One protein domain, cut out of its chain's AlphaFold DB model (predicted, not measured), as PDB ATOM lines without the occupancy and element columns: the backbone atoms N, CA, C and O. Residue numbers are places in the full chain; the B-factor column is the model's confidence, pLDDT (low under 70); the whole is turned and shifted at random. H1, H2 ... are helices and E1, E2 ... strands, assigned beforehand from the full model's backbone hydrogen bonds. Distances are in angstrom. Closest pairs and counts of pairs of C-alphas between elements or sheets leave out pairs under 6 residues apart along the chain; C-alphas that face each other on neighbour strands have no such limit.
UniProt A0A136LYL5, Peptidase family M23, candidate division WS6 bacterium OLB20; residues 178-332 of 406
ATOM      1  N   ILE A 178     443.545 643.945 467.270       95.50
ATOM      2  CA  ILE A 178     444.525 644.345 466.260       95.50
ATOM      3  C   ILE A 178     443.924 644.001 464.891       95.50
ATOM      4  O   ILE A 178     443.534 642.849 464.676       95.50
ATOM      5  N   PRO A 179     443.796 644.966 463.966       91.81
ATOM      6  CA  PRO A 179     443.022 644.783 462.742       91.81
ATOM      7  C   PRO A 179     443.690 643.859 461.716       91.81
ATOM      8  O   PRO A 179     442.973 643.211 460.962       91.81
ATOM      9  N   SER A 180     445.024 643.764 461.693       94.25
ATOM     10  CA  SER A 180     445.788 642.957 460.728       94.25
ATOM     11  C   SER A 180     446.777 642.007 461.415       94.25
ATOM     12  O   SER A 180     447.023 642.082 462.616       94.25
ATOM     13  N   LEU A 181     447.367 641.095 460.643       97.00
ATOM     14  CA  LEU A 181     448.590 640.373 461.004       97.00
ATOM     15  C   LEU A 181     449.822 641.092 460.418       97.00
ATOM     16  O   LEU A 181     449.670 641.909 459.504       97.00
ATOM     17  N   PRO A 182     451.046 640.835 460.919       97.50
ATOM     18  CA  PRO A 182     452.230 641.616 460.555       97.50
ATOM     19  C   PRO A 182     452.896 641.183 459.231       97.50
ATOM     20  O   PRO A 182     454.121 641.177 459.098       97.50
ATOM     21  N   TRP A 183     452.099 640.794 458.240       95.94
ATOM     22  CA  TRP A 183     452.510 640.429 456.878       95.94
ATOM     23  C   TRP A 183     451.414 640.859 455.882       95.94
ATOM     24  O   TRP A 183     450.349 641.277 456.335       95.94
ATOM     25  N   PRO A 184     451.629 640.803 454.552       87.44
ATOM     26  CA  PRO A 184     450.616 641.221 453.583       87.44
ATOM     27  C   PRO A 184     449.248 640.572 453.796       87.44
ATOM     28  O   PRO A 184     449.145 639.420 454.224       87.44
ATOM     29  N   GLY A 185     448.197 641.306 453.440       81.25
ATOM     30  CA  GLY A 185     446.868 640.733 453.268       81.25
ATOM     31  C   GLY A 185     446.855 639.642 452.196       81.25
ATOM     32  O   GLY A 185     447.662 639.673 451.265       81.25
ATOM     33  N   ALA A 186     445.938 638.684 452.328       75.75
ATOM     34  CA  ALA A 186     445.811 637.510 451.457       75.75
ATOM     35  C   ALA A 186     447.056 636.597 451.411       75.75
ATOM     36  O   ALA A 186     447.186 635.756 450.521       75.75
ATOM     37  N   GLU A 187     447.971 636.734 452.373       85.44
ATOM     38  CA  GLU A 187     449.054 635.782 452.605       85.44
ATOM     39  C   GLU A 187     448.812 634.978 453.883       85.44
ATOM     40  O   GLU A 187     448.262 635.472 454.872       85.44
ATOM     41  N   SER A 188     449.314 633.744 453.898       91.44
ATOM     42  CA  SER A 188     449.392 632.932 455.111       91.44
ATOM     43  C   SER A 188     450.835 632.792 455.584       91.44
ATOM     44  O   SER A 188     451.759 632.628 454.780       91.44
ATOM     45  N   ARG A 189     451.046 632.802 456.901       96.81
ATOM     46  CA  ARG A 189     452.350 632.526 457.521       96.81
ATOM     47  C   ARG A 189     452.231 631.374 458.502       96.81
ATOM     48  O   ARG A 189     451.204 631.187 459.141       96.81
ATOM     49  N   LYS A 190     453.294 630.581 458.612       97.25
ATOM     50  CA  LYS A 190     453.359 629.464 459.552       97.25
ATOM     51  C   LYS A 190     453.583 630.010 460.958       97.25
ATOM     52  O   LYS A 190     454.580 630.699 461.162       97.25
ATOM     53  N   MET A 191     452.722 629.677 461.921       97.81
ATOM     54  CA  MET A 191     452.975 629.981 463.336       97.81
ATOM     55  C   MET A 191     454.081 629.055 463.845       97.81
ATOM     56  O   MET A 191     453.842 627.884 464.125       97.81
ATOM     57  N   THR A 192     455.321 629.535 463.899       95.94
ATOM     58  CA  THR A 192     456.487 628.713 464.255       95.94
ATOM     59  C   THR A 192     456.652 628.542 465.755       95.94
ATOM     60  O   THR A 192     457.239 627.551 466.186       95.94
ATOM     61  N   GLN A 193     456.109 629.469 466.544       95.69
ATOM     62  CA  GLN A 193     456.106 629.387 467.997       95.69
ATOM     63  C   GLN A 193     454.820 629.988 468.556       95.69
ATOM     64  O   GLN A 193     454.359 631.036 468.101       95.69
ATOM     65  N   GLY A 194     454.249 629.301 469.544       95.81
ATOM     66  CA  GLY A 194     453.078 629.768 470.277       95.81
ATOM     67  C   GLY A 194     453.408 630.909 471.240       95.81
ATOM     68  O   GLY A 194     454.486 631.491 471.183       95.81
ATOM     69  N   VAL A 195     452.486 631.221 472.143       95.94
ATOM     70  CA  VAL A 195     452.624 632.263 473.158       95.94
ATOM     71  C   VAL A 195     453.868 632.017 474.010       95.94
ATOM     72  O   VAL A 195     454.035 630.948 474.601       95.94
ATOM     73  N   HIS A 196     454.747 633.012 474.078       94.38
ATOM     74  CA  HIS A 196     455.989 632.947 474.843       94.38
ATOM     75  C   HIS A 196     456.460 634.343 475.290       94.38
ATOM     76  O   HIS A 196     455.706 635.318 475.236       94.38
ATOM     77  N   SER A 197     457.713 634.416 475.757       90.31
ATOM     78  CA  SER A 197     458.333 635.581 476.403       90.31
ATOM     79  C   SER A 197     457.717 635.930 477.764       90.31
ATOM     80  O   SER A 197     456.832 635.242 478.281       90.31
ATOM     81  N   SER A 198     458.247 636.969 478.413       83.50
ATOM     82  CA  SER A 198     457.707 637.469 479.680       83.50
ATOM     83  C   SER A 198     456.244 637.874 479.514       83.50
ATOM     84  O   SER A 198     455.898 638.541 478.540       83.50
ATOM     85  N   ASN A 199     455.414 637.501 480.487       88.38
ATOM     86  CA  ASN A 199     453.981 637.798 480.523       88.38
ATOM     87  C   ASN A 199     453.187 637.284 479.313       88.38
ATOM     88  O   ASN A 199     452.095 637.789 479.060       88.38
ATOM     89  N   SER A 200     453.694 636.280 478.585       93.88
ATOM     90  CA  SER A 200     452.956 635.677 477.471       93.88
ATOM     91  C   SER A 200     452.579 636.719 476.408       93.88
ATOM     92  O   SER A 200     451.419 636.815 476.021       93.88
ATOM     93  N   CYS A 201     453.535 637.559 476.003       95.69
ATOM     94  CA  CYS A 201     453.278 638.732 475.158       95.69
ATOM     95  C   CYS A 201     453.309 638.475 473.661       95.69
ATOM     96  O   CYS A 201     452.943 639.361 472.890       95.69
ATOM     97  N   CYS A 202     453.879 637.343 473.254       97.19
ATOM     98  CA  CYS A 202     454.544 637.281 471.967       97.19
ATOM     99  C   CYS A 202     454.319 635.932 471.263       97.19
ATOM    100  O   CYS A 202     454.185 634.900 471.920       97.19
ATOM    101  N   LEU A 203     454.269 635.967 469.932       98.00
ATOM    102  CA  LEU A 203     454.063 634.856 468.997       98.00
ATOM    103  C   LEU A 203     455.102 634.949 467.875       98.00
ATOM    104  O   LEU A 203     455.488 636.060 467.500       98.00
ATOM    105  N   ASP A 204     455.483 633.811 467.287       98.06
ATOM    106  CA  ASP A 204     456.398 633.802 466.141       98.06
ATOM    107  C   ASP A 204     455.736 633.282 464.867       98.06
ATOM    108  O   ASP A 204     455.089 632.229 464.868       98.06
ATOM    109  N   PHE A 205     455.986 633.976 463.755       98.31
ATOM    110  CA  PHE A 205     455.496 633.587 462.433       98.31
ATOM    111  C   PHE A 205     456.605 633.594 461.379       98.31
ATOM    112  O   PHE A 205     457.460 634.476 461.366       98.31
ATOM    113  N   ALA A 206     456.575 632.653 460.438       97.81
ATOM    114  CA  ALA A 206     457.540 632.576 459.340       97.81
ATOM    115  C   ALA A 206     456.865 632.325 457.986       97.81
ATOM    116  O   ALA A 206     455.728 631.853 457.907       97.81
ATOM    117  N   VAL A 207     457.576 632.625 456.896       96.06
ATOM    118  CA  VAL A 207     457.167 632.201 455.545       96.06
ATOM    119  C   VAL A 207     457.066 630.673 455.515       96.06
ATOM    120  O   VAL A 207     457.903 629.979 456.097       96.06
ATOM    121  N   ASN A 208     456.040 630.127 454.856       91.81
ATOM    122  CA  ASN A 208     455.923 628.679 454.708       91.81
ATOM    123  C   ASN A 208     457.102 628.132 453.881       91.81
ATOM    124  O   ASN A 208     457.363 628.612 452.782       91.81
ATOM    125  N   GLY A 209     457.823 627.144 454.412       89.00
ATOM    126  CA  GLY A 209     459.094 626.678 453.840       89.00
ATOM    127  C   GLY A 209     460.332 627.474 454.282       89.00
ATOM    128  O   GLY A 209     461.449 627.101 453.928       89.00
ATOM    129  N   GLY A 210     460.155 628.512 455.106       92.25
ATOM    130  CA  GLY A 210     461.223 629.359 455.632       92.25
ATOM    131  C   GLY A 210     461.665 630.462 454.668       92.25
ATOM    132  O   GLY A 210     461.006 630.751 453.673       92.25
ATOM    133  N   GLY A 211     462.803 631.083 454.980       94.62
ATOM    134  CA  GLY A 211     463.362 632.186 454.199       94.62
ATOM    135  C   GLY A 211     462.847 633.562 454.615       94.62
ATOM    136  O   GLY A 211     462.038 633.712 455.530       94.62
ATOM    137  N   GLU A 212     463.388 634.580 453.955       96.69
ATOM    138  CA  GLU A 212     463.080 635.978 454.228       96.69
ATOM    139  C   GLU A 212     461.621 636.309 453.898       96.69
ATOM    140  O   GLU A 212     461.114 635.962 452.832       96.69
ATOM    141  N   GLY A 213     460.955 637.015 454.809       94.50
ATOM    142  CA  GLY A 213     459.577 637.457 454.649       94.50
ATOM    143  C   GLY A 213     459.454 638.962 454.821       94.50
ATOM    144  O   GLY A 213     460.158 639.553 455.630       94.50
ATOM    145  N   THR A 214     458.540 639.583 454.089       94.69
ATOM    146  CA  THR A 214     458.141 640.975 454.330       94.69
ATOM    147  C   THR A 214     457.314 641.092 455.612       94.69
ATOM    148  O   THR A 214     456.623 640.143 456.001       94.69
ATOM    149  N   VAL A 215     457.415 642.253 456.255       97.38
ATOM    150  CA  VAL A 215     456.785 642.617 457.524       97.38
ATOM    151  C   VAL A 215     456.006 643.908 457.344       97.38
ATOM    152  O   VAL A 215     456.534 644.886 456.810       97.38
ATOM    153  N   TYR A 216     454.773 643.904 457.834       96.06
ATOM    154  CA  TYR A 216     453.856 645.033 457.750       96.06
ATOM    155  C   TYR A 216     453.304 645.381 459.128       96.06
ATOM    156  O   TYR A 216     453.294 644.545 460.032       96.06
ATOM    157  N   ALA A 217     452.860 646.620 459.298       97.06
ATOM    158  CA  ALA A 217     452.208 647.066 460.511       97.06
ATOM    159  C   ALA A 217     450.860 646.354 460.667       97.06
ATOM    160  O   ALA A 217     450.010 646.386 459.784       97.06
ATOM    161  N   ALA A 218     450.676 645.682 461.797       97.38
ATOM    162  CA  ALA A 218     449.440 644.989 462.137       97.38
ATOM    163  C   ALA A 218     448.336 645.959 462.603       97.38
ATOM    164  O   ALA A 218     447.154 645.626 462.540       97.38
ATOM    165  N   ASP A 219     448.722 647.155 463.053       96.56
ATOM    166  CA  ASP A 219     447.831 648.245 463.437       96.56
ATOM    167  C   ASP A 219     448.483 649.605 463.141       96.56
ATOM    168  O   ASP A 219     449.700 649.680 462.945       96.56
ATOM    169  N   GLU A 220     447.684 650.670 463.146       94.88
ATOM    170  CA  GLU A 220     448.185 652.042 463.166       94.88
ATOM    171  C   GLU A 220     449.007 652.314 464.435       94.88
ATOM    172  O   GLU A 220     448.806 651.697 465.486       94.88
ATOM    173  N   GLY A 221     449.920 653.276 464.379       97.06
ATOM    174  CA  GLY A 221     450.632 653.706 465.573       97.06
ATOM    175  C   GLY A 221     451.761 654.687 465.317       97.06
ATOM    176  O   GLY A 221     452.185 654.927 464.191       97.06
ATOM    177  N   THR A 222     452.278 655.259 466.402       97.75
ATOM    178  CA  THR A 222     453.468 656.120 466.381       97.75
ATOM    179  C   THR A 222     454.659 655.360 466.938       97.75
ATOM    180  O   THR A 222     454.572 654.755 468.007       97.75
ATOM    181  N   ARG A 223     455.787 655.389 466.238       98.00
ATOM    182  CA  ARG A 223     457.018 654.743 466.666       98.00
ATOM    183  C   ARG A 223     457.506 655.363 467.971       98.00
ATOM    184  O   ARG A 223     457.716 656.564 468.055       98.00
ATOM    185  N   ILE A 224     457.739 654.536 468.984       96.81
ATOM    186  CA  ILE A 224     458.255 654.992 470.290       96.81
ATOM    187  C   ILE A 224     459.639 654.439 470.617       96.81
ATOM    188  O   ILE A 224     460.330 654.958 471.491       96.81
ATOM    189  N   TYR A 225     460.059 653.388 469.915       95.38
ATOM    190  CA  TYR A 225     461.359 652.767 470.105       95.38
ATOM    191  C   TYR A 225     461.799 652.057 468.830       95.38
ATOM    192  O   TYR A 225     460.994 651.439 468.133       95.38
ATOM    193  N   ARG A 226     463.103 652.107 468.563       94.75
ATOM    194  CA  ARG A 226     463.778 651.242 467.599       94.75
ATOM    195  C   ARG A 226     465.198 650.955 468.058       94.75
ATOM    196  O   ARG A 226     465.849 651.838 468.616       94.75
ATOM    197  N   ASN A 227     465.675 649.739 467.825       92.12
ATOM    198  CA  ASN A 227     467.051 649.358 468.132       92.12
ATOM    199  C   ASN A 227     467.436 648.064 467.409       92.12
ATOM    200  O   ASN A 227     466.851 647.009 467.672       92.12
ATOM    201  N   GLY A 228     468.449 648.129 466.545       94.12
ATOM    202  CA  GLY A 228     468.943 646.972 465.804       94.12
ATOM    203  C   GLY A 228     467.842 646.360 464.942       94.12
ATOM    204  O   GLY A 228     467.438 646.950 463.953       94.12
ATOM    205  N   THR A 229     467.341 645.190 465.335       96.38
ATOM    206  CA  THR A 229     466.340 644.413 464.588       96.38
ATOM    207  C   THR A 229     464.906 644.591 465.099       96.38
ATOM    208  O   THR A 229     464.045 643.764 464.801       96.38
ATOM    209  N   CYS A 230     464.648 645.636 465.893       96.38
ATOM    210  CA  CYS A 230     463.371 645.862 466.567       96.38
ATOM    211  C   CYS A 230     462.791 647.248 466.373       96.38
ATOM    212  O   CYS A 230     463.516 648.243 466.441       96.38
ATOM    213  N   VAL A 231     461.464 647.303 466.304       97.88
ATOM    214  CA  VAL A 231     460.675 648.535 466.353       97.88
ATOM    215  C   VAL A 231     459.397 648.335 467.161       97.88
ATOM    216  O   VAL A 231     458.840 647.237 467.200       97.88
ATOM    217  N   PHE A 232     458.959 649.402 467.829       98.06
ATOM    218  CA  PHE A 232     457.703 649.459 468.567       98.06
ATOM    219  C   PHE A 232     456.855 650.615 468.061       98.06
ATOM    220  O   PHE A 232     457.343 651.748 468.001       98.06
ATOM    221  N   TYR A 233     455.582 650.337 467.807       98.50
ATOM    222  CA  TYR A 233     454.573 651.340 467.483       98.50
ATOM    223  C   TYR A 233     453.512 651.376 468.576       98.50
ATOM    224  O   TYR A 233     452.947 650.350 468.937       98.50
ATOM    225  N   LYS A 234     453.271 652.560 469.128       97.62
ATOM    226  CA  LYS A 234     452.291 652.822 470.177       97.62
ATOM    227  C   LYS A 234     450.942 653.190 469.569       97.62
ATOM    228  O   LYS A 234     450.889 654.081 468.719       97.62
ATOM    229  N   LYS A 235     449.872 652.617 470.122       95.81
ATOM    230  CA  LYS A 235     448.483 652.983 469.844       95.81
ATOM    231  C   LYS A 235     447.665 652.950 471.131       95.81
ATOM    232  O   LYS A 235     447.523 651.913 471.766       95.81
ATOM    233  N   GLY A 236     447.110 654.099 471.517       94.12
ATOM    234  CA  GLY A 236     446.270 654.194 472.712       94.12
ATOM    235  C   GLY A 236     446.993 653.726 473.979       94.12
ATOM    236  O   GLY A 236     447.936 654.377 474.433       94.12
ATOM    237  N   ASP A 237     446.520 652.617 474.544       93.69
ATOM    238  CA  ASP A 237     446.978 652.002 475.790       93.69
ATOM    239  C   ASP A 237     447.988 650.854 475.605       93.69
ATOM    240  O   ASP A 237     448.568 650.393 476.590       93.69
ATOM    241  N   HIS A 238     448.299 650.457 474.376       96.19
ATOM    242  CA  HIS A 238     449.252 649.389 474.086       96.19
ATOM    243  C   HIS A 238     450.298 649.828 473.053       96.19
ATOM    244  O   HIS A 238     450.255 650.921 472.480       96.19
ATOM    245  N   SER A 239     451.293 648.972 472.853       97.81
ATOM    246  CA  SER A 239     452.272 649.085 471.777       97.81
ATOM    247  C   SER A 239     452.476 647.722 471.131       97.81
ATOM    248  O   SER A 239     452.459 646.706 471.822       97.81
ATOM    249  N   LEU A 240     452.718 647.698 469.827       98.25
ATOM    250  CA  LEU A 240     453.056 646.486 469.090       98.25
ATOM    251  C   LEU A 240     454.557 646.429 468.857       98.25
ATOM    252  O   LEU A 240     455.153 647.415 468.417       98.25
ATOM    253  N   ILE A 241     455.152 645.277 469.154       97.94
ATOM    254  CA  ILE A 241     456.560 645.001 468.889       97.94
ATOM    255  C   ILE A 241     456.704 644.148 467.634       97.94
ATOM    256  O   ILE A 241     455.963 643.188 467.428       97.94
ATOM    257  N   TYR A 242     457.721 644.474 466.846       98.19
ATOM    258  CA  TYR A 242     458.161 643.674 465.718       98.19
ATOM    259  C   TYR A 242     459.670 643.461 465.862       98.19
ATOM    260  O   TYR A 242     460.427 644.437 465.839       98.19
ATOM    261  N   GLN A 243     460.110 642.215 466.060       97.00
ATOM    262  CA  GLN A 243     461.534 641.868 466.137       97.00
ATOM    263  C   GLN A 243     461.990 640.993 464.970       97.00
ATOM    264  O   GLN A 243     461.183 640.447 464.217       97.00
ATOM    265  N   HIS A 244     463.312 640.848 464.872       96.56
ATOM    266  CA  HIS A 244     464.003 640.120 463.808       96.56
ATOM    267  C   HIS A 244     463.781 640.732 462.429       96.56
ATOM    268  O   HIS A 244     463.740 640.021 461.436       96.56
ATOM    269  N   ILE A 245     463.679 642.059 462.359       97.56
ATOM    270  CA  ILE A 245     463.630 642.808 461.103       97.56
ATOM    271  C   ILE A 245     465.047 643.232 460.706       97.56
ATOM    272  O   ILE A 245     465.900 643.453 461.565       97.56
ATOM    273  N   ASN A 246     465.322 643.329 459.409       96.81
ATOM    274  CA  ASN A 246     466.590 643.804 458.876       96.81
ATOM    275  C   ASN A 246     466.965 645.171 459.491       96.81
ATOM    276  O   ASN A 246     466.155 646.099 459.430       96.81
ATOM    277  N   PRO A 247     468.177 645.328 460.066       95.81
ATOM    278  CA  PRO A 247     468.589 646.582 460.691       95.81
ATOM    279  C   PRO A 247     468.456 647.811 459.789       95.81
ATOM    280  O   PRO A 247     468.043 648.865 460.265       95.81
ATOM    281  N   THR A 248     468.731 647.684 458.485       96.19
ATOM    282  CA  THR A 248     468.596 648.821 457.561       96.19
ATOM    283  C   THR A 248     467.144 649.238 457.359       96.19
ATOM    284  O   THR A 248     466.880 650.415 457.132       96.19
ATOM    285  N   ASP A 249     466.193 648.306 457.459       96.69
ATOM    286  CA  ASP A 249     464.768 648.634 457.394       96.69
ATOM    287  C   ASP A 249     464.322 649.315 458.694       96.69
ATOM    288  O   ASP A 249     463.619 650.316 458.654       96.69
ATOM    289  N   ILE A 250     464.816 648.864 459.853       96.75
ATOM    290  CA  ILE A 250     464.550 649.506 461.153       96.75
ATOM    291  C   ILE A 250     465.115 650.936 461.227       96.75
ATOM    292  O   ILE A 250     464.462 651.851 461.752       96.75
ATOM    293  N   ASP A 251     466.299 651.162 460.658       95.06
ATOM    294  CA  ASP A 251     466.903 652.493 460.530       95.06
ATOM    295  C   ASP A 251     466.071 653.432 459.640       95.06
ATOM    296  O   ASP A 251     466.107 654.653 459.831       95.06
ATOM    297  N   ASN A 252     465.260 652.874 458.740       94.62
ATOM    298  CA  ASN A 252     464.359 653.604 457.849       94.62
ATOM    299  C   ASN A 252     462.875 653.480 458.227       94.62
ATOM    300  O   ASN A 252     462.034 654.040 457.528       94.62
ATOM    301  N   ALA A 253     462.548 652.791 459.325       94.00
ATOM    302  CA  ALA A 253     461.169 652.585 459.743       94.00
ATOM    303  C   ALA A 253     460.451 653.943 459.871       94.00
ATOM    304  O   ALA A 253     461.052 654.898 460.386       94.00
ATOM    305  N   PRO A 254     459.203 654.068 459.409       92.69
ATOM    306  CA  PRO A 254     458.479 655.331 459.480       92.69
ATOM    307  C   PRO A 254     458.195 655.743 460.935       92.69
ATOM    308  O   PRO A 254     458.231 654.937 461.866       92.69
ATOM    309  N   GLU A 255     457.966 657.039 461.153       97.06
ATOM    310  CA  GLU A 255     457.608 657.556 462.483       97.06
ATOM    311  C   GLU A 255     456.158 657.220 462.849       97.06
ATOM    312  O   GLU A 255     455.853 656.992 464.014       97.06
ATOM    313  N   THR A 256     455.274 657.149 461.862       96.00
ATOM    314  CA  THR A 256     453.873 656.750 462.012       96.00
ATOM    315  C   THR A 256     453.541 655.697 460.970       96.00
ATOM    316  O   THR A 256     454.048 655.777 459.854       96.00
ATOM    317  N   VAL A 257     452.693 654.742 461.328       94.94
ATOM    318  CA  VAL A 257     452.187 653.699 460.430       94.94
ATOM    319  C   VAL A 257     450.678 653.609 460.534       94.94
ATOM    320  O   VAL A 257     450.114 653.911 461.583       94.94
ATOM    321  N   GLU A 258     450.066 653.133 459.463       90.00
ATOM    322  CA  GLU A 258     448.725 652.569 459.393       90.00
ATOM    323  C   GLU A 258     448.808 651.039 459.290       90.00
ATOM    324  O   GLU A 258     449.834 650.474 458.901       90.00
ATOM    325  N   ALA A 259     447.716 650.342 459.608       89.06
ATOM    326  CA  ALA A 259     447.640 648.895 459.412       89.06
ATOM    327  C   ALA A 259     447.835 648.533 457.926       89.06
ATOM    328  O   ALA A 259     447.059 648.958 457.067       89.06
ATOM    329  N   GLY A 260     448.835 647.703 457.630       85.88
ATOM    330  CA  GLY A 260     449.237 647.335 456.272       85.88
ATOM    331  C   GLY A 260     450.390 648.163 455.701       85.88
ATOM    332  O   GLY A 260     450.774 647.921 454.560       85.88
ATOM    333  N   ASP A 261     450.981 649.087 456.462       88.12
ATOM    334  CA  ASP A 261     452.197 649.784 456.038       88.12
ATOM    335  C   ASP A 261     453.432 648.891 456.127       88.12
ATOM    336  O   ASP A 261     453.596 648.110 457.064       88.12
ATOM    337  N   TYR A 262     454.337 649.022 455.159       92.12
ATOM    338  CA  TYR A 262     455.583 648.266 455.143       92.12
ATOM    339  C   TYR A 262     456.513 648.695 456.286       92.12
ATOM    340  O   TYR A 262     456.842 649.872 456.431       92.12
ATOM    341  N   ILE A 263     456.981 647.725 457.075       96.50
ATOM    342  CA  ILE A 263     457.969 647.951 458.141       96.50
ATOM    343  C   ILE A 263     459.363 647.498 457.700       96.50
ATOM    344  O   ILE A 263     460.349 648.155 458.029       96.50
ATOM    345  N   GLY A 264     459.471 646.366 456.998       96.62
ATOM    346  CA  GLY A 264     460.767 645.798 456.629       96.62
ATOM    347  C   GLY A 264     460.710 644.338 456.198       96.62
ATOM    348  O   GLY A 264     459.650 643.803 455.877       96.62
ATOM    349  N   ARG A 265     461.863 643.667 456.214       97.56
ATOM    350  CA  ARG A 265     462.008 642.225 455.951       97.56
ATOM    351  C   ARG A 265     462.579 641.510 457.165       97.56
ATOM    352  O   ARG A 265     463.393 642.076 457.889       97.56
ATOM    353  N   THR A 266     462.188 640.261 457.394       97.75
ATOM    354  CA  THR A 266     462.763 639.446 458.467       97.75
ATOM    355  C   THR A 266     464.252 639.194 458.218       97.75
ATOM    356  O   THR A 266     464.699 639.083 457.083       97.75
ATOM    357  N   SER A 267     465.054 639.049 459.263       95.94
ATOM    358  CA  SER A 267     466.504 638.882 459.178       95.94
ATOM    359  C   SER A 267     466.989 637.828 460.163       95.94
ATOM    360  O   SER A 267     466.407 637.640 461.227       95.94
ATOM    361  N   THR A 268     468.100 637.175 459.829       94.94
ATOM    362  CA  THR A 268     468.839 636.302 460.753       94.94
ATOM    363  C   THR A 268     469.823 637.073 461.637       94.94
ATOM    364  O   THR A 268     470.476 636.490 462.507       94.94
ATOM    365  N   SER A 269     469.944 638.389 461.416       91.75
ATOM    366  CA  SER A 269     470.875 639.257 462.132       91.75
ATOM    367  C   SER A 269     470.613 639.259 463.634       91.75
ATOM    368  O   SER A 269     469.473 639.236 464.101       91.75
ATOM    369  N   LYS A 270     471.699 639.375 464.398       88.75
ATOM    370  CA  LYS A 270     471.632 639.632 465.837       88.75
ATOM    371  C   LYS A 270     471.081 641.036 466.079       88.75
ATOM    372  O   LYS A 270     471.451 641.978 465.381       88.75
ATOM    373  N   GLY A 271     470.247 641.192 467.097       78.12
ATOM    374  CA  GLY A 271     469.710 642.494 467.472       78.12
ATOM    375  C   GLY A 271     468.702 642.394 468.601       78.12
ATOM    376  O   GLY A 271     468.398 641.304 469.079       78.12
ATOM    377  N   CYS A 272     468.221 643.548 469.064       82.81
ATOM    378  CA  CYS A 272     467.234 643.628 470.140       82.81
ATOM    379  C   CYS A 272     467.676 643.036 471.492       82.81
ATOM    380  O   CYS A 272     466.867 642.542 472.270       82.81
ATOM    381  N   GLY A 273     468.982 643.069 471.773       77.62
ATOM    382  CA  GLY A 273     469.561 642.476 472.985       77.62
ATOM    383  C   GLY A 273     469.870 640.978 472.875       77.62
ATOM    384  O   GLY A 273     470.359 640.395 473.841       77.62
ATOM    385  N   LEU A 274     469.638 640.358 471.713       79.88
ATOM    386  CA  LEU A 274     470.006 638.967 471.460       79.88
ATOM    387  C   LEU A 274     471.443 638.851 470.942       79.88
ATOM    388  O   LEU A 274     471.889 639.617 470.087       79.88
ATOM    389  N   ASN A 275     472.155 637.835 471.436       83.94
ATOM    390  CA  ASN A 275     473.564 637.569 471.108       83.94
ATOM    391  C   ASN A 275     473.750 636.374 470.149       83.94
ATOM    392  O   ASN A 275     474.886 635.980 469.853       83.94
ATOM    393  N   PHE A 276     472.652 635.803 469.654       82.44
ATOM    394  CA  PHE A 276     472.612 634.647 468.762       82.44
ATOM    395  C   PHE A 276     471.824 634.969 467.488       82.44
ATOM    396  O   PHE A 276     471.001 635.881 467.472       82.44
ATOM    397  N   GLU A 277     472.143 634.252 466.413       83.94
ATOM    398  CA  GLU A 277     471.406 634.322 465.151       83.94
ATOM    399  C   GLU A 277     470.131 633.487 465.262       83.94
ATOM    400  O   GLU A 277     470.114 632.456 465.938       83.94
ATOM    401  N   VAL A 278     469.079 633.925 464.582       89.50
ATOM    402  CA  VAL A 278     467.805 633.204 464.501       89.50
ATOM    403  C   VAL A 278     467.494 632.844 463.052       89.50
ATOM    404  O   VAL A 278     468.030 633.456 462.131       89.50
ATOM    405  N   SER A 279     466.619 631.865 462.826       93.62
ATOM    406  CA  SER A 279     466.024 631.667 461.500       93.62
ATOM    407  C   SER A 279     465.125 632.850 461.136       93.62
ATOM    408  O   SER A 279     464.616 633.530 462.023       93.62
ATOM    409  N   HIS A 280     464.875 633.076 459.845       96.50
ATOM    410  CA  HIS A 280     463.912 634.092 459.417       96.50
ATOM    411  C   HIS A 280     462.514 633.796 459.974       96.50
ATOM    412  O   HIS A 280     461.878 632.809 459.604       96.50
ATOM    413  N   HIS A 281     462.048 634.673 460.851       97.31
ATOM    414  CA  HIS A 281     460.696 634.724 461.387       97.31
ATOM    415  C   HIS A 281     460.445 636.152 461.877       97.31
ATOM    416  O   HIS A 281     461.374 636.958 461.942       97.31
ATOM    417  N   ILE A 282     459.199 636.466 462.196       97.81
ATOM    418  CA  ILE A 282     458.842 637.665 462.932       97.81
ATOM    419  C   ILE A 282     458.441 637.270 464.344       97.81
ATOM    420  O   ILE A 282     457.599 636.392 464.511       97.81
ATOM    421  N   HIS A 283     459.040 637.927 465.332       97.44
ATOM    422  CA  HIS A 283     458.593 637.866 466.718       97.44
ATOM    423  C   HIS A 283     457.684 639.066 466.963       97.44
ATOM    424  O   HIS A 283     458.140 640.217 466.972       97.44
ATOM    425  N   PHE A 284     456.390 638.791 467.080       98.19
ATOM    426  CA  PHE A 284     455.327 639.784 467.146       98.19
ATOM    427  C   PHE A 284     454.642 639.725 468.506       98.19
ATOM    428  O   PHE A 284     454.353 638.640 469.007       98.19
ATOM    429  N   GLY A 285     454.359 640.875 469.109       97.62
ATOM    430  CA  GLY A 285     453.746 640.883 470.432       97.62
ATOM    431  C   GLY A 285     453.117 642.199 470.851       97.62
ATOM    432  O   GLY A 285     453.248 643.221 470.173       97.62
ATOM    433  N   ILE A 286     452.473 642.161 472.014       97.50
ATOM    434  CA  ILE A 286     451.813 643.307 472.640       97.50
ATOM    435  C   ILE A 286     452.595 643.713 473.887       97.50
ATOM    436  O   ILE A 286     452.987 642.895 474.716       97.50
ATOM    437  N   TRP A 287     452.854 645.004 474.015       95.94
ATOM    438  CA  TRP A 287     453.518 645.610 475.159       95.94
ATOM    439  C   TRP A 287     452.652 646.728 475.715       95.94
ATOM    440  O   TRP A 287     451.773 647.255 475.032       95.94
ATOM    441  N   ASN A 288     452.930 647.130 476.951       91.31
ATOM    442  CA  ASN A 288     452.276 648.298 477.515       91.31
ATOM    443  C   ASN A 288     452.579 649.571 476.698       91.31
ATOM    444  O   ASN A 288     453.495 649.629 475.870       91.31
ATOM    445  N   THR A 289     451.822 650.632 476.967       90.81
ATOM    446  CA  THR A 289     451.875 651.912 476.240       90.81
ATOM    447  C   THR A 289     453.278 652.522 476.086       90.81
ATOM    448  O   THR A 289     453.511 653.317 475.180       90.81
ATOM    449  N   ASN A 290     454.201 652.210 476.999       88.69
ATOM    450  CA  ASN A 290     455.544 652.793 477.039       88.69
ATOM    451  C   ASN A 290     456.643 651.792 476.654       88.69
ATOM    452  O   ASN A 290     457.813 652.090 476.874       88.69
ATOM    453  N   ALA A 291     456.287 650.611 476.132       91.31
ATOM    454  CA  ALA A 291     457.233 649.548 475.785       91.31
ATOM    455  C   ALA A 291     458.176 649.158 476.945       91.31
ATOM    456  O   ALA A 291     459.341 648.829 476.741       91.31
ATOM    457  N   THR A 292     457.679 649.210 478.183       89.44
ATOM    458  CA  THR A 292     458.475 648.885 479.385       89.44
ATOM    459  C   THR A 292     458.259 647.459 479.874       89.44
ATOM    460  O   THR A 292     459.131 646.902 480.532       89.44
ATOM    461  N   GLU A 293     457.117 646.860 479.536       91.31
ATOM    462  CA  GLU A 293     456.753 645.504 479.927       91.31
ATOM    463  C   GLU A 293     455.841 644.869 478.868       91.31
ATOM    464  O   GLU A 293     454.992 645.553 478.286       91.31
ATOM    465  N   GLY A 294     456.022 643.566 478.636       92.31
ATOM    466  CA  GLY A 294     455.132 642.770 477.794       92.31
ATOM    467  C   GLY A 294     453.738 642.677 478.412       92.31
ATOM    468  O   GLY A 294     453.594 642.392 479.603       92.31
ATOM    469  N   GLN A 295     452.718 642.908 477.597       93.50
ATOM    470  CA  GLN A 295     451.320 642.704 477.947       93.50
ATOM    471  C   GLN A 295     450.883 641.365 477.363       93.50
ATOM    472  O   GLN A 295     451.295 641.020 476.260       93.50
ATOM    473  N   SER A 296     450.069 640.600 478.091       94.56
ATOM    474  CA  SER A 296     449.641 639.297 477.589       94.56
ATOM    475  C   SER A 296     448.879 639.438 476.274       94.56
ATOM    476  O   SER A 296     447.945 640.230 476.186       94.56
ATOM    477  N   ILE A 297     449.294 638.660 475.272       95.94
ATOM    478  CA  ILE A 297     448.606 638.548 473.981       95.94
ATOM    479  C   ILE A 297     447.451 637.542 474.039       95.94
ATOM    480  O   ILE A 297     446.649 637.461 473.117       95.94
ATOM    481  N   ILE A 298     447.353 636.772 475.127       95.06
ATOM    482  CA  ILE A 298     446.244 635.852 475.376       95.06
ATOM    483  C   ILE A 298     444.941 636.664 475.441       95.06
ATOM    484  O   ILE A 298     444.918 637.777 475.969       95.06
ATOM    485  N   GLU A 299     443.872 636.117 474.863       92.88
ATOM    486  CA  GLU A 299     442.558 636.759 474.711       92.88
ATOM    487  C   GLU A 299     442.560 638.023 473.826       92.88
ATOM    488  O   GLU A 299     441.528 638.678 473.684       92.88
ATOM    489  N   SER A 300     443.676 638.374 473.179       95.00
ATOM    490  CA  SER A 300     443.684 639.403 472.133       95.00
ATOM    491  C   SER A 300     443.141 638.854 470.812       95.00
ATOM    492  O   SER A 300     443.236 637.658 470.530       95.00
ATOM    493  N   SER A 301     442.589 639.737 469.979       94.75
ATOM    494  CA  SER A 301     442.165 639.411 468.617       94.75
ATOM    495  C   SER A 301     443.164 639.974 467.607       94.75
ATOM    496  O   SER A 301     443.422 641.175 467.617       94.75
ATOM    497  N   LEU A 302     443.716 639.124 466.739       95.81
ATOM    498  CA  LEU A 302     444.655 639.476 465.672       95.81
ATOM    499  C   LEU A 302     443.995 639.212 464.318       95.81
ATOM    500  O   LEU A 302     443.860 638.060 463.915       95.81
ATOM    501  N   ASN A 303     443.530 640.244 463.619       93.19
ATOM    502  CA  ASN A 303     442.744 640.085 462.388       93.19
ATOM    503  C   ASN A 303     441.566 639.089 462.550       93.19
ATOM    504  O   ASN A 303     441.324 638.192 461.731       93.19
ATOM    505  N   GLY A 304     440.865 639.187 463.682       87.56
ATOM    506  CA  GLY A 304     439.762 638.291 464.038       87.56
ATOM    507  C   GLY A 304     440.181 636.925 464.595       87.56
ATOM    508  O   GLY A 304     439.315 636.205 465.085       87.56
ATOM    509  N   TRP A 305     441.470 636.570 464.577       94.81
ATOM    510  CA  TRP A 305     441.987 635.391 465.270       94.81
ATOM    511  C   TRP A 305     442.099 635.669 466.764       94.81
ATOM    512  O   TRP A 305     442.908 636.489 467.188       94.81
ATOM    513  N   LEU A 306     441.300 634.988 467.574       94.88
ATOM    514  CA  LEU A 306     441.440 635.015 469.021       94.88
ATOM    515  C   LEU A 306     442.648 634.173 469.437       94.88
ATOM    516  O   LEU A 306     442.737 633.000 469.075       94.88
ATOM    517  N   VAL A 307     443.548 634.761 470.220       96.00
ATOM    518  CA  VAL A 307     444.710 634.056 470.762       96.00
ATOM    519  C   VAL A 307     444.336 633.342 472.054       96.00
ATOM    520  O   VAL A 307     443.970 633.974 473.043       96.00
ATOM    521  N   ASN A 308     444.496 632.023 472.071       93.69
ATOM    522  CA  ASN A 308     444.223 631.181 473.226       93.69
ATOM    523  C   ASN A 308     445.509 630.520 473.724       93.69
ATOM    524  O   ASN A 308     446.395 630.151 472.947       93.69
ATOM    525  N   TYR A 309     445.593 630.337 475.039       91.25
ATOM    526  CA  TYR A 309     446.677 629.596 475.668       91.25
ATOM    527  C   TYR A 309     446.146 628.778 476.840       91.25
ATOM    528  O   TYR A 309     445.742 629.322 477.866       91.25
ATOM    529  N   SER A 310     446.153 627.459 476.687       86.62
ATOM    530  CA  SER A 310     445.652 626.517 477.689       86.62
ATOM    531  C   SER A 310     446.498 625.258 477.682       86.62
ATOM    532  O   SER A 310     446.895 624.796 476.616       86.62
ATOM    533  N   ASN A 311     446.762 624.681 478.856       83.50
ATOM    534  CA  ASN A 311     447.540 623.441 478.986       83.50
ATOM    535  C   ASN A 311     448.909 623.503 478.277       83.50
ATOM    536  O   ASN A 311     449.353 622.528 477.684       83.50
ATOM    537  N   ASN A 312     449.577 624.663 478.333       83.12
ATOM    538  CA  ASN A 312     450.822 624.972 477.614       83.12
ATOM    539  C   ASN A 312     450.737 624.918 476.076       83.12
ATOM    540  O   ASN A 312     451.764 625.008 475.403       83.12
ATOM    541  N   THR A 313     449.532 624.845 475.522       87.56
ATOM    542  CA  THR A 313     449.276 624.837 474.084       87.56
ATOM    543  C   THR A 313     448.725 626.185 473.653       87.56
ATOM    544  O   THR A 313     447.817 626.735 474.274       87.56
ATOM    545  N   THR A 314     449.292 626.725 472.576       94.00
ATOM    546  CA  THR A 314     448.769 627.920 471.908       94.00
ATOM    547  C   THR A 314     447.858 627.523 470.770       94.00
ATOM    548  O   THR A 314     448.234 626.663 469.969       94.00
ATOM    549  N   SER A 315     446.723 628.202 470.659       93.19
ATOM    550  CA  SER A 315     445.879 628.134 469.475       93.19
ATOM    551  C   SER A 315     445.378 629.511 469.049       93.19
ATOM    552  O   SER A 315     445.300 630.443 469.852       93.19
ATOM    553  N   LEU A 316     445.062 629.639 467.764       95.25
ATOM    554  CA  LEU A 316     444.384 630.790 467.181       95.25
ATOM    555  C   LEU A 316     443.014 630.344 466.688       95.25
ATOM    556  O   LEU A 316     442.934 629.430 465.868       95.25
ATOM    557  N   THR A 317     441.947 630.992 467.146       90.56
ATOM    558  CA  THR A 317     440.576 630.616 466.777       90.56
ATOM    559  C   THR A 317     439.881 631.746 466.026       90.56
ATOM    560  O   THR A 317     439.820 632.871 466.514       90.56
ATOM    561  N   LYS A 318     439.322 631.454 464.851       85.50
ATOM    562  CA  LYS A 318     438.520 632.393 464.054       85.50
ATOM    563  C   LYS A 318     437.284 631.681 463.520       85.50
ATOM    564  O   LYS A 318     437.373 630.775 462.695       85.50
ATOM    565  N   GLY A 319     436.113 632.082 464.015       81.06
ATOM    566  CA  GLY A 319     434.860 631.388 463.721       81.06
ATOM    567  C   GLY A 319     434.888 629.953 464.251       81.06
ATOM    568  O   GLY A 319     434.808 629.742 465.456       81.06
ATOM    569  N   ASN A 320     434.980 628.988 463.342       75.81
ATOM    570  CA  ASN A 320     435.063 627.555 463.641       75.81
ATOM    571  C   ASN A 320     436.458 626.966 463.433       75.81
ATOM    572  O   ASN A 320     436.686 625.795 463.737       75.81
ATOM    573  N   THR A 321     437.370 627.754 462.874       78.81
ATOM    574  CA  THR A 321     438.722 627.315 462.570       78.81
ATOM    575  C   THR A 321     439.586 627.526 463.797       78.81
ATOM    576  O   THR A 321     439.644 628.640 464.320       78.81
ATOM    577  N   THR A 322     440.282 626.474 464.221       86.12
ATOM    578  CA  THR A 322     441.302 626.540 465.269       86.12
ATOM    579  C   THR A 322     442.629 626.071 464.692       86.12
ATOM    580  O   THR A 322     442.719 624.971 464.153       86.12
ATOM    581  N   LEU A 323     443.651 626.914 464.800       89.56
ATOM    582  CA  LEU A 323     445.004 626.660 464.312       89.56
ATOM    583  C   LEU A 323     445.965 626.518 465.487       89.56
ATOM    584  O   LEU A 323     445.845 627.235 466.480       89.56
ATOM    585  N   TYR A 324     446.948 625.638 465.355       93.19
ATOM    586  CA  TYR A 324     447.981 625.380 466.350       93.19
ATOM    587  C   TYR A 324     449.364 625.745 465.815       93.19
ATOM    588  O   TYR A 324     449.555 626.156 464.669       93.19
ATOM    589  N   VAL A 325     450.371 625.619 466.678       91.69
ATOM    590  CA  VAL A 325     451.765 625.811 466.271       91.69
ATOM    591  C   VAL A 325     452.086 624.840 465.134       91.69
ATOM    592  O   VAL A 325     451.845 623.641 465.243       91.69
ATOM    593  N   ASN A 326     452.710 625.372 464.088       91.00
ATOM    594  CA  ASN A 326     452.992 624.791 462.777       91.00
ATOM    595  C   ASN A 326     451.896 624.892 461.712       91.00
ATOM    596  O   ASN A 326     452.211 624.601 460.555       91.00
ATOM    597  N   ASP A 327     450.699 625.361 462.044       92.50
ATOM    598  CA  ASP A 327     449.670 625.617 461.041       92.50
ATOM    599  C   ASP A 327     449.888 626.959 460.323       92.50
ATOM    600  O   ASP A 327     450.649 627.830 460.768       92.50
ATOM    601  N   LEU A 328     449.233 627.102 459.168       92.38
ATOM    602  CA  LEU A 328     449.220 628.330 458.379       92.38
ATOM    603  C   LEU A 328     448.112 629.252 458.870       92.38
ATOM    604  O   LEU A 328     446.938 628.909 458.807       92.38
ATOM    605  N   VAL A 329     448.506 630.438 459.311       94.81
ATOM    606  CA  VAL A 329     447.608 631.497 459.762       94.81
ATOM    607  C   VAL A 329     447.394 632.452 458.605       94.81
ATOM    608  O   VAL A 329     448.348 633.058 458.117       94.81
ATOM    609  N   GLU A 330     446.156 632.550 458.136       88.94
ATOM    610  CA  GLU A 330     445.785 633.423 457.029       88.94
ATOM    611  C   GLU A 330     445.568 634.859 457.512       88.94
ATOM    612  O   GLU A 330     444.922 635.108 458.538       88.94
ATOM    613  N   ASN A 331     446.137 635.813 456.773       86.94
ATOM    614  CA  ASN A 331     445.838 637.222 456.944       86.94
ATOM    615  C   ASN A 331     444.747 637.661 455.973       86.94
ATOM    616  O   ASN A 331     445.010 638.313 454.966       86.94
ATOM    617  N   ASP A 332     443.500 637.375 456.334       76.19
ATOM    618  CA  ASP A 332     442.310 637.832 455.603       76.19
ATOM    619  C   ASP A 332     442.080 639.341 455.758       76.19
ATOM    620  O   ASP A 332     441.021 639.851 455.387       76.19
TER     621      ASP A 332
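This is residues 178 to 332 of the 406 residues of the protein "Peptidase family M23" of candidate division WS6 bacterium OLB20 (UniProt A0A136LYL5). One large, strongly twisted sheet of seven strands runs through the domain, and a small three-stranded sheet, E9 E10 E11, covers its E1 end in a partial sandwich with crossed strands. Near the other end the short helix H1 packs on E4 and E5, next to the two-stranded sheet E3 E7. The printed part has 155 residues, with 71 of them, under half, in named elements: E1 to E6, H1, then E7 to E12, mostly strand. The large sheet runs E4 E5 E6 E8 E2 E1 E12, all antiparallel. The whole is compact, with a radius of gyration of the C-alphas of 14.0 A and spans of 40 by 35 by 29 A.

Find C-alpha 188 at (449.392, 632.932, 455.111); from there E1 runs to 196, 20.8 A, and bends by 61 degrees at residue 192. Next come E2, residues 202 to 206, 13.8 A; E3, 214 to 216; E4, 221 to 227, 17.2 A; E5, 230 to 235, 16.8 A; and E6, 238 to 243, 16.4 A. H1 is residues 247 to 251, and E7 is 262 to 265. Look for E8 from C-alpha 282 at (458.842, 637.665, 462.932) to 288, 19.2 A. Then follow E9, 305 to 310, 15.7 A; E10, 313 to 318, 16.5 A; E11, 321 to 324, 10.2 A; and E12, 328 to 330, ending at (445.785, 633.423, 457.029).

In the large sheet, hairpins E4 and E5 and E5 and E6 form a meander, each strand the antiparallel neighbour of the one before; look at N 224 and O 232, 3.0 A, and N 233 and O 240, 3.0 A. E8 has E6 as one neighbour, with N 239 and O 287 at 2.8 A, and E2 as the other, with N 203 and O 284 at 2.8 A. E1 pairs with E2, a hairpin, at N 190 and O 206, 2.8 A, and with edge strand E12 at N 329 and O 189, 2.8 A. E9 E10 E11, a second meander, faces this sheet as a sandwich, two sheets face to face, the strands of the one at 75 degrees to those of the other; the closest C-alphas of E1 and E10 are Gly 194 and Thr 314, 5.0 A. Within it, N 308 and O 315 are 2.8 A apart, and N 316 and O 323 are 2.8 A. E3 and E7 are antiparallel, with N 215 and O 264 at 2.7 A. H1 is on the large sheet, over E4; its closest C-alphas to E7 are Asp 249 and Gly 264, 5.0 A. In H1 every O i to N i+4 pair is within hydrogen-bond range.

The C-alphas farthest apart are those of Asp 251 and Asn 320, 40.6 A. The printed part has no cut. The long links are E7 to E8 and E8 to E9, 16 residues each. The mean pLDDT of the printed part is 92.8, and no printed residue is under 70.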